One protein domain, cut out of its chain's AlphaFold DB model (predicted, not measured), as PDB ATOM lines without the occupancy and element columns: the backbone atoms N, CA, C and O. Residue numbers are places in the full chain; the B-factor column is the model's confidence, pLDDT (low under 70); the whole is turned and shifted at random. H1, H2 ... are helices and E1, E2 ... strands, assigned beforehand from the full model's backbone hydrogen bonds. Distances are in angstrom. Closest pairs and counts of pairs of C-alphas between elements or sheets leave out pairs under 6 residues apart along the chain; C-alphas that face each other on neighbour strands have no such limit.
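What this domain is: This is residues 10 to 111 of the 112 residues of an uncharacterized protein of Gloeothece verrucosa (strain PCC 7822) (UniProt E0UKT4). A strongly twisted sheet of five strands has two helices, H1 and H2, packed over one face, while the long link of residues 91 to 105 crosses the other face from one edge strand, E4, to the other, E5. The helices run along the strands and meet each other at a steep tilt. The printed part has 102 residues, in the order H1, E1, E2, E3, H2, E4, E5; the mixed sheet runs E4, E3, E2, E1, E5, and the class is mixed, helices and strands. It is compact, with a radius of gyration of the C-alphas of 12.5 A, and spans 36 by 29 by 21 A.

How they stand to each other: Start with H1, residues 10 to 28, which runs along E1, residues 33 to 39, at 4 degrees on the local plane, 9.1 A in height over the sheet. It also lies over E2, residues 42 to 49, but only just, with 3 of its C-alphas; the closest are those of Ala 22 and Cys 49, 7.0 A apart. E1, E2 and E3, residues 56 to 61, form a meander, each strand the antiparallel neighbour of the one before; look for N 35 and O 47 at 2.9 A, and N 59 and O 46 at 2.7 A. H2, residues 67 to 81, is on the same face as H1, at a height of 9.2 A, over E3 and E2. The helices touch, closest at the C-alphas of Arg 16 and Ala 80, 5.3 A apart, at a steep tilt of 46 degrees, the same way. E3, H2 and E4, residues 86 to 90, make a strand-helix-strand unit, two parallel neighbour strands with a helix between, its crossover right-handed; N 88 and O 58 are 2.9 A apart. E5, residues 106 to 110, is parallel to E1, with N 109 and O 36 at 2.7 A. In H1 and H2, every O i to N i+4 pair is within hydrogen-bond range.

Where its parts are: Find C-alpha 10 at (-26.467, -21.025, 24.601); from there H1 runs 27.1 A to Thr 28. E1 measures 20.2 A, E2 21.8 A, E3 16.9 A, H2 21.6 A and E4 13.1 A. E5 covers 13.2 A and ends at C-alpha 110, (-24.090, -18.569, 35.088).

The domain as a whole: The C-alphas farthest apart, those of Thr 28 and Tyr 65, are 36.2 A apart. The printed part has no cut, and the link from E4 to E5 is long, with 15 residues. Look for pLDDT under 70 at residues 51 to 54 and 91 to 104.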
ATOM      1  N   SER A  10     -25.640 -20.891  23.402       83.75
ATOM      2  CA  SER A  10     -26.467 -21.025  24.601       83.75
ATOM      3  C   SER A  10     -26.305 -19.835  25.548       83.75
ATOM      4  O   SER A  10     -27.314 -19.279  25.975       83.75
ATOM      5  N   ASN A  11     -25.072 -19.389  25.816       84.25
ATOM      6  CA  ASN A  11     -24.828 -18.205  26.645       84.25
ATOM      7  C   ASN A  11     -25.391 -16.936  25.988       84.25
ATOM      8  O   ASN A  11     -26.014 -16.132  26.671       84.25
ATOM      9  N   ARG A  12     -25.243 -16.772  24.665       88.31
ATOM     10  CA  ARG A  12     -25.829 -15.627  23.933       88.31
ATOM     11  C   ARG A  12     -27.344 -15.567  24.101       88.31
ATOM     12  O   ARG A  12     -27.895 -14.531  24.458       88.31
ATOM     13  N   ASN A  13     -28.021 -16.696  23.899       89.62
ATOM     14  CA  ASN A  13     -29.469 -16.788  24.089       89.62
ATOM     15  C   ASN A  13     -29.874 -16.506  25.543       89.62
ATOM     16  O   ASN A  13     -30.900 -15.870  25.782       89.62
ATOM     17  N   LEU A  14     -29.068 -16.967  26.502       88.69
ATOM     18  CA  LEU A  14     -29.289 -16.744  27.923       88.69
ATOM     19  C   LEU A  14     -29.194 -15.253  28.284       88.69
ATOM     20  O   LEU A  14     -30.121 -14.724  28.887       88.69
ATOM     21  N   ILE A  15     -28.132 -14.568  27.846       89.25
ATOM     22  CA  ILE A  15     -27.941 -13.121  28.046       89.25
ATOM     23  C   ILE A  15     -29.141 -12.354  27.483       89.25
ATOM     24  O   ILE A  15     -29.786 -11.602  28.208       89.25
ATOM     25  N   ARG A  16     -29.517 -12.617  26.225       91.56
ATOM     26  CA  ARG A  16     -30.673 -11.966  25.582       91.56
ATOM     27  C   ARG A  16     -31.960 -12.149  26.377       91.56
ATOM     28  O   ARG A  16     -32.716 -11.197  26.533       91.56
ATOM     29  N   LYS A  17     -32.213 -13.359  26.885       91.62
ATOM     30  CA  LYS A  17     -33.404 -13.643  27.694       91.62
ATOM     31  C   LYS A  17     -33.450 -12.750  28.935       91.62
ATOM     32  O   LYS A  17     -34.495 -12.168  29.204       91.62
ATOM     33  N   PHE A  18     -32.337 -12.621  29.651       89.62
ATOM     34  CA  PHE A  18     -32.278 -11.804  30.862       89.62
ATOM     35  C   PHE A  18     -32.364 -10.312  30.575       89.62
ATOM     36  O   PHE A  18     -33.051  -9.603  31.298       89.62
ATOM     37  N   VAL A  19     -31.759  -9.840  29.487       90.75
ATOM     38  CA  VAL A  19     -31.888  -8.440  29.058       90.75
ATOM     39  C   VAL A  19     -33.338  -8.086  28.714       90.75
ATOM     40  O   VAL A  19     -33.835  -7.021  29.077       90.75
ATOM     41  N   LEU A  20     -34.059  -8.992  28.052       92.00
ATOM     42  CA  LEU A  20     -35.476  -8.786  27.752       92.00
ATOM     43  C   LEU A  20     -36.356  -8.872  29.006       92.00
ATOM     44  O   LEU A  20     -37.295  -8.090  29.137       92.00
ATOM     45  N   GLU A  21     -36.049  -9.781  29.935       91.19
ATOM     46  CA  GLU A  21     -36.718  -9.859  31.240       91.19
ATOM     47  C   GLU A  21     -36.498  -8.575  32.050       91.19
ATOM     48  O   GLU A  21     -37.449  -8.016  32.589       91.19
ATOM     49  N   ALA A  22     -35.270  -8.060  32.059       87.94
ATOM     50  CA  ALA A  22     -34.910  -6.802  32.689       87.94
ATOM     51  C   ALA A  22     -35.773  -5.642  32.156       87.94
ATOM     52  O   ALA A  22     -36.418  -4.922  32.919       87.94
ATOM     53  N   LYS A  23     -35.889  -5.530  30.828       88.62
ATOM     54  CA  LYS A  23     -36.754  -4.537  30.170       88.62
ATOM     55  C   LYS A  23     -38.237  -4.725  30.483       88.62
ATOM     56  O   LYS A  23     -38.989  -3.754  30.506       88.62
ATOM     57  N   GLN A  24     -38.683  -5.955  30.720       90.06
ATOM     58  CA  GLN A  24     -40.048  -6.213  31.168       90.06
ATOM     59  C   GLN A  24     -40.267  -5.739  32.610       90.06
ATOM     60  O   GLN A  24     -41.252  -5.047  32.852       90.06
ATOM     61  N   ARG A  25     -39.350  -6.060  33.530       87.88
ATOM     62  CA  ARG A  25     -39.413  -5.650  34.943       87.88
ATOM     63  C   ARG A  25     -39.395  -4.134  35.109       87.88
ATOM     64  O   ARG A  25     -40.183  -3.593  35.876       87.88
ATOM     65  N   GLN A  26     -38.574  -3.439  34.322       86.06
ATOM     66  CA  GLN A  26     -38.579  -1.975  34.252       86.06
ATOM     67  C   GLN A  26     -39.974  -1.434  33.906       86.06
ATOM     68  O   GLN A  26     -40.523  -0.601  34.621       86.06
ATOM     69  N   LYS A  27     -40.604  -1.973  32.853       88.31
ATOM     70  CA  LYS A  27     -41.946  -1.554  32.414       88.31
ATOM     71  C   LYS A  27     -43.045  -1.842  33.436       88.31
ATOM     72  O   LYS A  27     -44.070  -1.163  33.407       88.31
ATOM     73  N   THR A  28     -42.878  -2.856  34.283       89.25
ATOM     74  CA  THR A  28     -43.851  -3.209  35.329       89.25
ATOM     75  C   THR A  28     -43.570  -2.533  36.672       89.25
ATOM     76  O   THR A  28     -44.366  -2.700  37.593       89.25
ATOM     77  N   GLY A  29     -42.499  -1.740  36.783       86.25
ATOM     78  CA  GLY A  29     -42.105  -1.075  38.028       86.25
ATOM     79  C   GLY A  29     -41.446  -2.008  39.047       86.25
ATOM     80  O   GLY A  29     -41.351  -1.663  40.220       86.25
ATOM     81  N   GLU A  30     -40.984  -3.188  38.625       85.19
ATOM     82  CA  GLU A  30     -40.272  -4.164  39.463       85.19
ATOM     83  C   GLU A  30     -38.768  -3.833  39.548       85.19
ATOM     84  O   GLU A  30     -37.916  -4.678  39.275       85.19
ATOM     85  N   VAL A  31     -38.453  -2.580  39.884       82.31
ATOM     86  CA  VAL A  31     -37.105  -1.984  39.967       82.31
ATOM     87  C   VAL A  31     -36.843  -1.413  41.374       82.31
ATOM     88  O   VAL A  31     -37.804  -1.110  42.084       82.31
ATOM     89  N   PRO A  32     -35.571  -1.256  41.807       81.50
ATOM     90  CA  PRO A  32     -34.339  -1.617  41.097       81.50
ATOM     91  C   PRO A  32     -34.077  -3.131  41.106       81.50
ATOM     92  O   PRO A  32     -34.462  -3.823  42.048       81.50
ATOM     93  N   PHE A  33     -33.377  -3.643  40.088       82.69
ATOM     94  CA  PHE A  33     -32.896  -5.032  40.065       82.69
ATOM     95  C   PHE A  33     -31.518  -5.166  39.404       82.69
ATOM     96  O   PHE A  33     -31.129  -4.356  38.556       82.69
ATOM     97  N   THR A  34     -30.803  -6.242  39.754       85.94
ATOM     98  CA  THR A  34     -29.445  -6.509  39.255       85.94
ATOM     99  C   THR A  34     -29.252  -7.963  38.827       85.94
ATOM    100  O   THR A  34     -29.502  -8.894  39.594       85.94
ATOM    101  N   TYR A  35     -28.714  -8.179  37.627       87.56
ATOM    102  CA  TYR A  35     -28.232  -9.487  37.172       87.56
ATOM    103  C   TYR A  35     -26.712  -9.564  37.310       87.56
ATOM    104  O   TYR A  35     -26.000  -8.722  36.777       87.56
ATOM    105  N   TYR A  36     -26.194 -10.586  37.983       87.00
ATOM    106  CA  TYR A  36     -24.758 -10.828  38.114       87.00
ATOM    107  C   TYR A  36     -24.306 -11.934  37.171       87.00
ATOM    108  O   TYR A  36     -24.822 -13.045  37.232       87.00
ATOM    109  N   TYR A  37     -23.290 -11.672  36.355       87.44
ATOM    110  CA  TYR A  37     -22.681 -12.676  35.488       87.44
ATOM    111  C   TYR A  37     -21.544 -13.393  36.213       87.44
ATOM    112  O   TYR A  37     -20.606 -12.755  36.704       87.44
ATOM    113  N   LYS A  38     -21.602 -14.726  36.249       87.06
ATOM    114  CA  LYS A  38     -20.598 -15.589  36.888       87.06
ATOM    115  C   LYS A  38     -20.099 -16.651  35.908       87.06
ATOM    116  O   LYS A  38     -20.904 -17.303  35.248       87.06
ATOM    117  N   LYS A  39     -18.784 -16.868  35.855       87.25
ATOM    118  CA  LYS A  39     -18.145 -17.961  35.103       87.25
ATOM    119  C   LYS A  39     -17.124 -18.673  35.980       87.25
ATOM    120  O   LYS A  39     -16.221 -18.026  36.508       87.25
ATOM    121  N   SER A  40     -17.248 -19.995  36.121       85.62
ATOM    122  CA  SER A  40     -16.325 -20.821  36.926       85.62
ATOM    123  C   SER A  40     -16.055 -20.220  38.313       85.62
ATOM    124  O   SER A  40     -14.911 -19.998  38.695       85.62
ATOM    125  N   ASP A  41     -17.129 -19.866  39.013       80.06
ATOM    126  CA  ASP A  41     -17.133 -19.196  40.318       80.06
ATOM    127  C   ASP A  41     -16.592 -17.759  40.394       80.06
ATOM    128  O   ASP A  41     -16.709 -17.121  41.441       80.06
ATOM    129  N   ASN A  42     -16.107 -17.200  39.288       81.69
ATOM    130  CA  ASN A  42     -15.627 -15.826  39.221       81.69
ATOM    131  C   ASN A  42     -16.717 -14.887  38.698       81.69
ATOM    132  O   ASN A  42     -17.383 -15.188  37.706       81.69
ATOM    133  N   PHE A  43     -16.877 -13.731  39.340       82.19
ATOM    134  CA  PHE A  43     -17.733 -12.668  38.820       82.19
ATOM    135  C   PHE A  43     -17.092 -12.026  37.593       82.19
ATOM    136  O   PHE A  43     -15.923 -11.640  37.621       82.19
ATOM    137  N   VAL A  44     -17.887 -11.901  36.537       85.50
ATOM    138  CA  VAL A  44     -17.506 -11.235  35.289       85.50
ATOM    139  C   VAL A  44     -17.978  -9.783  35.306       85.50
ATOM    140  O   VAL A  44     -17.218  -8.877  34.976       85.50
ATOM    141  N   GLY A  45     -19.216  -9.552  35.745       84.62
ATOM    142  CA  GLY A  45     -19.837  -8.232  35.776       84.62
ATOM    143  C   GLY A  45     -21.259  -8.267  36.327       84.62
ATOM    144  O   GLY A  45     -21.746  -9.324  36.737       84.62
ATOM    145  N   SER A  46     -21.927  -7.121  36.320       84.69
ATOM    146  CA  SER A  46     -23.330  -6.973  36.698       84.69
ATOM    147  C   SER A  46     -24.074  -6.075  35.716       84.69
ATOM    148  O   SER A  46     -23.506  -5.164  35.129       84.69
ATOM    149  N   PHE A  47     -25.355  -6.347  35.520       86.50
ATOM    150  CA  PHE A  47     -26.264  -5.567  34.697       86.50
ATOM    151  C   PHE A  47     -27.373  -5.018  35.584       86.50
ATOM    152  O   PHE A  47     -28.137  -5.786  36.171       86.50
ATOM    153  N   PHE A  48     -27.410  -3.699  35.711       84.69
ATOM    154  CA  PHE A  48     -28.292  -2.960  36.598       84.69
ATOM    155  C   PHE A  48     -29.393  -2.252  35.813       84.69
ATOM    156  O   PHE A  48     -29.145  -1.682  34.746       84.69
ATOM    157  N   CYS A  49     -30.589  -2.252  36.393       81.19
ATOM    158  CA  CYS A  49     -31.722  -1.469  35.932       81.19
ATOM    159  C   CYS A  49     -32.274  -0.627  37.083       81.19
ATOM    160  O   CYS A  49     -32.725  -1.171  38.099       81.19
ATOM    161  N   GLY A  50     -32.233   0.693  36.898       75.75
ATOM    162  CA  GLY A  50     -32.808   1.676  37.812       75.75
ATOM    163  C   GLY A  50     -34.257   2.032  37.476       75.75
ATOM    164  O   GLY A  50     -34.816   1.557  36.489       75.75
ATOM    165  N   ASP A  51     -34.848   2.871  38.321       69.81
ATOM    166  CA  ASP A  51     -36.223   3.372  38.250       69.81
ATOM    167  C   ASP A  51     -36.332   4.784  37.652       69.81
ATOM    168  O   ASP A  51     -37.208   5.032  36.829       69.81
ATOM    169  N   GLU A  52     -35.451   5.711  38.034       64.88
ATOM    170  CA  GLU A  52     -35.604   7.136  37.692       64.88
ATOM    171  C   GLU A  52     -34.980   7.550  36.351       64.88
ATOM    172  O   GLU A  52     -35.446   8.505  35.728       64.88
ATOM    173  N   THR A  53     -33.921   6.872  35.900       67.62
ATOM    174  CA  THR A  53     -33.160   7.284  34.705       67.62
ATOM    175  C   THR A  53     -33.530   6.517  33.440       67.62
ATOM    176  O   THR A  53     -33.074   6.885  32.365       67.62
ATOM    177  N   ASP A  54     -34.332   5.455  33.552       67.88
ATOM    178  CA  ASP A  54     -34.604   4.477  32.488       67.88
ATOM    179  C   ASP A  54     -33.350   3.846  31.838       67.88
ATOM    180  O   ASP A  54     -33.441   3.139  30.830       67.88
ATOM    181  N   GLU A  55     -32.170   4.062  32.421       77.75
ATOM    182  CA  GLU A  55     -30.899   3.649  31.843       77.75
ATOM    183  C   GLU A  55     -30.487   2.259  32.323       77.75
ATOM    184  O   GLU A  55     -30.409   1.958  33.518       77.75
ATOM    185  N   PHE A  56     -30.141   1.423  31.350       84.94
ATOM    186  CA  PHE A  56     -29.455   0.169  31.587       84.94
ATOM    187  C   PHE A  56     -27.963   0.418  31.763       84.94
ATOM    188  O   PHE A  56     -27.305   0.979  30.880       84.94
ATOM    189  N   VAL A  57     -27.420  -0.055  32.883       86.94
ATOM    190  CA  VAL A  57     -26.001   0.100  33.194       86.94
ATOM    191  C   VAL A  57     -25.347  -1.266  33.293       86.94
ATOM    192  O   VAL A  57     -25.745  -2.113  34.092       86.94
ATOM    193  N   LEU A  58     -24.324  -1.492  32.474       87.12
ATOM    194  CA  LEU A  58     -23.499  -2.687  32.524       87.12
ATOM    195  C   LEU A  58     -22.177  -2.372  33.219       87.12
ATOM    196  O   LEU A  58     -21.402  -1.520  32.792       87.12
ATOM    197  N   PHE A  59     -21.884  -3.119  34.267       86.31
ATOM    198  CA  PHE A  59     -20.638  -3.047  34.997       86.31
ATOM    199  C   PHE A  59     -19.816  -4.307  34.756       86.31
ATOM    200  O   PHE A  59     -20.354  -5.414  34.749       86.31
ATOM    201  N   PHE A  60     -18.504  -4.175  34.587       83.94
ATOM    202  CA  PHE A  60     -17.622  -5.328  34.396       83.94
ATOM    203  C   PHE A  60     -16.392  -5.252  35.290       83.94
ATOM    204  O   PHE A  60     -15.858  -4.178  35.543       83.94
ATOM    205  N   CYS A  61     -15.919  -6.405  35.750       80.94
ATOM    206  CA  CYS A  61     -14.692  -6.497  36.527       80.94
ATOM    207  C   CYS A  61     -13.488  -6.320  35.591       80.94
ATOM    208  O   CYS A  61     -13.262  -7.161  34.718       80.94
ATOM    209  N   ILE A  62     -12.710  -5.247  35.759       74.38
ATOM    210  CA  ILE A  62     -11.547  -4.978  34.891       74.38
ATOM    211  C   ILE A  62     -10.460  -6.045  35.013       74.38
ATOM    212  O   ILE A  62      -9.711  -6.275  34.066       74.38
ATOM    213  N   ASP A  63     -10.397  -6.698  36.173       76.56
ATOM    214  CA  ASP A  63      -9.419  -7.739  36.480       76.56
ATOM    215  C   ASP A  63      -9.862  -9.117  35.966       76.56
ATOM    216  O   ASP A  63      -9.144 -10.109  36.122       76.56
ATOM    217  N   TYR A  64     -11.046  -9.215  35.349       82.69
ATOM    218  CA  TYR A  64     -11.496 -10.463  34.759       82.69
ATOM    219  C   TYR A  64     -10.666 -10.796  33.511       82.69
ATOM    220  O   TYR A  64     -10.622 -10.052  32.533       82.69
ATOM    221  N   TYR A  65      -9.992 -11.945  33.551       81.06
ATOM    222  CA  TYR A  65      -8.912 -12.282  32.621       81.06
ATOM    223  C   TYR A  65      -9.368 -12.563  31.176       81.06
ATOM    224  O   TYR A  65      -8.533 -12.563  30.272       81.06
ATOM    225  N   GLU A  66     -10.662 -12.804  30.926       85.88
ATOM    226  CA  GLU A  66     -11.203 -13.015  29.572       85.88
ATOM    227  C   GLU A  66     -11.867 -11.732  29.048       85.88
ATOM    228  O   GLU A  66     -13.086 -11.585  29.087       85.88
ATOM    229  N   GLN A  67     -11.069 -10.792  28.535       82.31
ATOM    230  CA  GLN A  67     -11.584  -9.524  27.994       82.31
ATOM    231  C   GLN A  67     -12.567  -9.719  26.830       82.31
ATOM    232  O   GLN A  67     -13.551  -8.990  26.724       82.31
ATOM    233  N   ASP A  68     -12.351 -10.739  25.996       83.75
ATOM    234  CA  ASP A  68     -13.258 -11.066  24.890       83.75
ATOM    235  C   ASP A  68     -14.670 -11.405  25.393       83.75
ATOM    236  O   ASP A  68     -15.654 -11.001  24.779       83.75
ATOM    237  N   LEU A  69     -14.782 -12.067  26.553       84.00
ATOM    238  CA  LEU A  69     -16.070 -12.384  27.169       84.00
ATOM    239  C   LEU A  69     -16.833 -11.118  27.569       84.00
ATOM    240  O   LEU A  69     -18.046 -11.046  27.387       84.00
ATOM    241  N   ILE A  70     -16.125 -10.120  28.103       85.06
ATOM    242  CA  ILE A  70     -16.714  -8.829  28.476       85.06
ATOM    243  C   ILE A  70     -17.240  -8.119  27.226       85.06
ATOM    244  O   ILE A  70     -18.375  -7.644  27.222       85.06
ATOM    245  N   LEU A  71     -16.448  -8.078  26.152       86.56
ATOM    246  CA  LEU A  71     -16.855  -7.447  24.896       86.56
ATOM    247  C   LEU A  71     -18.068  -8.142  24.273       86.56
ATOM    248  O   LEU A  71     -18.988  -7.471  23.806       86.56
ATOM    249  N   GLU A  72     -18.106  -9.473  24.295       86.75
ATOM    250  CA  GLU A  72     -19.259 -10.227  23.807       86.75
ATOM    251  C   GLU A  72     -20.500 -10.018  24.684       86.75
ATOM    252  O   GLU A  72     -21.596  -9.874  24.146       86.75
ATOM    253  N   LEU A  73     -20.352  -9.932  26.012       88.06
ATOM    254  CA  LEU A  73     -21.449  -9.563  26.909       88.06
ATOM    255  C   LEU A  73     -22.017  -8.193  26.533       88.06
ATOM    256  O   LEU A  73     -23.223  -8.092  26.320       88.06
ATOM    257  N   ILE A  74     -21.172  -7.167  26.395       88.81
ATOM    258  CA  ILE A  74     -21.599  -5.816  25.994       88.81
ATOM    259  C   ILE A  74     -22.353  -5.871  24.659       88.81
ATOM    260  O   ILE A  74     -23.469  -5.361  24.558       88.81
ATOM    261  N   ALA A  75     -21.784  -6.542  23.655       89.88
ATOM    262  CA  ALA A  75     -22.388  -6.651  22.330       89.88
ATOM    263  C   ALA A  75     -23.773  -7.319  22.367       89.88
ATOM    264  O   ALA A  75     -24.698  -6.859  21.696       89.88
ATOM    265  N   GLU A  76     -23.940  -8.375  23.164       90.88
ATOM    266  CA  GLU A  76     -25.221  -9.072  23.300       90.88
ATOM    267  C   GLU A  76     -26.277  -8.237  24.039       90.88
ATOM    268  O   GLU A  76     -27.456  -8.325  23.691       90.88
ATOM    269  N   HIS A  77     -25.887  -7.385  24.997       91.31
ATOM    270  CA  HIS A  77     -26.817  -6.444  25.636       91.31
ATOM    271  C   HIS A  77     -27.306  -5.386  24.648       91.31
ATOM    272  O   HIS A  77     -28.517  -5.207  24.506       91.31
ATOM    273  N   CYS A  78     -26.391  -4.747  23.912       90.00
ATOM    274  CA  CYS A  78     -26.754  -3.761  22.892       90.00
ATOM    275  C   CYS A  78     -27.654  -4.383  21.812       90.00
ATOM    276  O   CYS A  78     -28.661  -3.797  21.416       90.00
ATOM    277  N   TYR A  79     -27.337  -5.606  21.372       92.19
ATOM    278  CA  TYR A  79     -28.158  -6.340  20.407       92.19
ATOM    279  C   TYR A  79     -29.566  -6.635  20.944       92.19
ATOM    280  O   TYR A  79     -30.548  -6.463  20.223       92.19
ATOM    281  N   ALA A  80     -29.682  -7.084  22.196       91.94
ATOM    282  CA  ALA A  80     -30.963  -7.443  22.799       91.94
ATOM    283  C   ALA A  80     -31.861  -6.228  23.077       91.94
ATOM    284  O   ALA A  80     -33.077  -6.323  22.902       91.94
ATOM    285  N   LEU A  81     -31.283  -5.098  23.497       89.25
ATOM    286  CA  LEU A  81     -32.034  -3.866  23.754       89.25
ATOM    287  C   LEU A  81     -32.354  -3.088  22.477       89.25
ATOM    288  O   LEU A  81     -33.339  -2.350  22.467       89.25
ATOM    289  N   ASN A  82     -31.558  -3.292  21.421       89.94
ATOM    290  CA  ASN A  82     -31.522  -2.451  20.226       89.94
ATOM    291  C   ASN A  82     -31.251  -0.970  20.573       89.94
ATOM    292  O   ASN A  82     -31.799  -0.062  19.949       89.94
ATOM    293  N   GLU A  83     -30.430  -0.752  21.601       85.38
ATOM    294  CA  GLU A  83     -30.108   0.536  22.226       85.38
ATOM    295  C   GLU A  83     -28.632   0.524  22.665       85.38
ATOM    296  O   GLU A  83     -28.018  -0.541  22.805       85.38
ATOM    297  N   GLU A  84     -28.053   1.707  22.872       85.38
ATOM    298  CA  GLU A  84     -26.740   1.837  23.509       85.38
ATOM    299  C   GLU A  84     -26.861   1.579  25.016       85.38
ATOM    300  O   GLU A  84     -27.860   1.929  25.641       85.38
ATOM    301  N   VAL A  85     -25.835   0.960  25.599       84.69
ATOM    302  CA  VAL A  85     -25.784   0.634  27.029       84.69
ATOM    303  C   VAL A  85     -24.635   1.398  27.659       84.69
ATOM    304  O   VAL A  85     -23.524   1.396  27.125       84.69
ATOM    305  N   LEU A  86     -24.883   2.025  28.807       86.88
ATOM    306  CA  LEU A  86     -23.818   2.643  29.586       86.88
ATOM    307  C   LEU A  86     -22.950   1.550  30.200       86.88
ATOM    308  O   LEU A  86     -23.453   0.672  30.899       86.88
ATOM    309  N   VAL A  87     -21.643   1.602  29.944       87.12
ATOM    310  CA  VAL A  87     -20.704   0.585  30.418       87.12
ATOM    311  C   VAL A  87     -19.668   1.204  31.351       87.12
ATOM    312  O   VAL A  87     -18.962   2.132  30.956       87.12
ATOM    313  N   TYR A  88     -19.527   0.651  32.559       85.06
ATOM    314  CA  TYR A  88     -18.548   1.102  33.546       85.06
ATOM    315  C   TYR A  88     -17.584  -0.018  33.976       85.06
ATOM    316  O   TYR A  88     -18.017  -1.117  34.335       85.06
ATOM    317  N   PRO A  89     -16.268   0.252  33.989       82.56
ATOM    318  CA  PRO A  89     -15.293  -0.641  34.600       82.56
ATOM    319  C   PRO A  89     -15.401  -0.621  36.132       82.56
ATOM    320  O   PRO A  89     -15.520   0.443  36.736       82.56
ATOM    321  N   LEU A  90     -15.262  -1.784  36.766       75.38
ATOM    322  CA  LEU A  90     -15.145  -1.945  38.214       75.38
ATOM    323  C   LEU A  90     -13.798  -2.536  38.604       75.38
ATOM    324  O   LEU A  90     -13.389  -3.577  38.088       75.38
ATOM    325  N   THR A  91     -13.152  -1.889  39.571       66.44
ATOM    326  CA  THR A  91     -11.937  -2.362  40.251       66.44
ATOM    327  C   THR A  91     -12.243  -3.233  41.468       66.44
ATOM    328  O   THR A  91     -11.361  -3.924  41.968       66.44
ATOM    329  N   THR A  92     -13.465  -3.175  42.002       57.94
ATOM    330  CA  THR A  92     -13.873  -3.960  43.170       57.94
ATOM    331  C   THR A  92     -14.756  -5.131  42.759       57.94
ATOM    332  O   THR A  92     -15.372  -5.135  41.689       57.94
ATOM    333  N   LYS A  93     -14.772  -6.190  43.586       56.22
ATOM    334  CA  LYS A  93     -15.655  -7.346  43.375       56.22
ATOM    335  C   LYS A  93     -17.069  -6.791  43.223       56.22
ATOM    336  O   LYS A  93     -17.508  -6.101  44.132       56.22
ATOM    337  N   ALA A  94     -17.725  -7.101  42.103       51.78
ATOM    338  CA  ALA A  94     -18.962  -6.540  41.526       51.78
ATOM    339  C   ALA A  94     -20.139  -6.129  42.456       51.78
ATOM    340  O   ALA A  94     -21.116  -5.564  41.981       51.78
ATOM    341  N   ILE A  95     -20.064  -6.432  43.750       51.03
ATOM    342  CA  ILE A  95     -21.068  -6.274  44.804       51.03
ATOM    343  C   ILE A  95     -21.065  -4.868  45.436       51.03
ATOM    344  O   ILE A  95     -22.050  -4.495  46.057       51.03
ATOM    345  N   GLU A  96     -20.009  -4.059  45.289       52.84
ATOM    346  CA  GLU A  96     -19.985  -2.709  45.899       52.84
ATOM    347  C   GLU A  96     -20.906  -1.689  45.214       52.84
ATOM    348  O   GLU A  96     -21.070  -0.566  45.691       52.84
ATOM    349  N   LEU A  97     -21.542  -2.075  44.110       53.06
ATOM    350  CA  LEU A  97     -22.559  -1.256  43.484       53.06
ATOM    351  C   LEU A  97     -23.886  -1.451  44.199       53.06
ATOM    352  O   LEU A  97     -24.629  -2.394  43.935       53.06
ATOM    353  N   TYR A  98     -24.151  -0.458  45.038       53.62
ATOM    354  CA  TYR A  98     -25.428  -0.089  45.618       53.62
ATOM    355  C   TYR A  98     -25.780  -0.775  46.938       53.62
ATOM    356  O   TYR A  98     -26.342  -1.865  46.996       53.62
ATOM    357  N   GLU A  99     -25.623   0.012  48.005       44.75
ATOM    358  CA  GLU A  99     -26.309  -0.119  49.298       44.75
ATOM    359  C   GLU A  99     -27.853  -0.240  49.171       44.75
ATOM    360  O   GLU A  99     -28.536  -0.453  50.170       44.75
ATOM    361  N   THR A 100     -28.416  -0.129  47.958       50.69
ATOM    362  CA  THR A 100     -29.850  -0.225  47.646       50.69
ATOM    363  C   THR A 100     -30.287  -1.549  47.005       50.69
ATOM    364  O   THR A 100     -31.492  -1.777  46.882       50.69
ATOM    365  N   VAL A 101     -29.374  -2.455  46.630       54.31
ATOM    366  CA  VAL A 101     -29.755  -3.783  46.112       54.31
ATOM    367  C   VAL A 101     -29.966  -4.731  47.290       54.31
ATOM    368  O   VAL A 101     -29.021  -5.239  47.894       54.31
ATOM    369  N   THR A 102     -31.228  -4.976  47.636       56.69
ATOM    370  CA  THR A 102     -31.583  -5.991  48.631       56.69
ATOM    371  C   THR A 102     -31.370  -7.398  48.054       56.69
ATOM    372  O   THR A 102     -31.441  -7.589  46.836       56.69
ATOM    373  N   PRO A 103     -31.148  -8.426  48.898       57.75
ATOM    374  CA  PRO A 103     -31.008  -9.806  48.432       57.75
ATOM    375  C   PRO A 103     -32.188 -10.338  47.603       57.75
ATOM    376  O   PRO A 103     -32.052 -11.327  46.891       57.75
ATOM    377  N   GLU A 104     -33.347  -9.692  47.708       62.53
ATOM    378  CA  GLU A 104     -34.585 -10.048  47.012       62.53
ATOM    379  C   GLU A 104     -34.596  -9.577  45.546       62.53
ATOM    380  O   GLU A 104     -35.355 -10.104  44.736       62.53
ATOM    381  N   ASN A 105     -33.705  -8.644  45.186       71.88
ATOM    382  CA  ASN A 105     -33.708  -7.941  43.902       71.88
ATOM    383  C   ASN A 105     -32.494  -8.276  43.021       71.88
ATOM    384  O   ASN A 105     -32.123  -7.493  42.140       71.88
ATOM    385  N   PHE A 106     -31.863  -9.436  43.231       78.12
ATOM    386  CA  PHE A 106     -30.783  -9.893  42.361       78.12
ATOM    387  C   PHE A 106     -30.961 -11.308  41.815       78.12
ATOM    388  O   PHE A 106     -31.572 -12.179  42.431       78.12
ATOM    389  N   LEU A 107     -30.354 -11.543  40.651       82.81
ATOM    390  CA  LEU A 107     -30.273 -12.848  40.005       82.81
ATOM    391  C   LEU A 107     -28.832 -13.150  39.592       82.81
ATOM    392  O   LEU A 107     -28.121 -12.275  39.106       82.81
ATOM    393  N   ILE A 108     -28.396 -14.397  39.776       83.81
ATOM    394  CA  ILE A 108     -27.089 -14.867  39.300       83.81
ATOM    395  C   ILE A 108     -27.289 -15.600  37.976       83.81
ATOM    396  O   ILE A 108     -28.046 -16.566  37.888       83.81
ATOM    397  N   VAL A 109     -26.578 -15.139  36.955       84.06
ATOM    398  CA  VAL A 109     -26.534 -15.699  35.611       84.06
ATOM    399  C   VAL A 109     -25.208 -16.423  35.426       84.06
ATOM    400  O   VAL A 109     -24.150 -15.801  35.311       84.06
ATOM    401  N   GLU A 110     -25.264 -17.752  35.381       87.31
ATOM    402  CA  GLU A 110     -24.090 -18.569  35.088       87.31
ATOM    403  C   GLU A 110     -23.865 -18.684  33.581       87.31
ATOM    404  O   GLU A 110     -24.736 -19.127  32.829       87.31
ATOM    405  N   ILE A 111     -22.673 -18.286  33.146       84.31
ATOM    406  CA  ILE A 111     -22.211 -18.390  31.764       84.31
ATOM    407  C   ILE A 111     -21.117 -19.458  31.676       84.31
ATOM    408  O   ILE A 111     -20.191 -19.494  32.486       84.31
TER     409      ILE A 111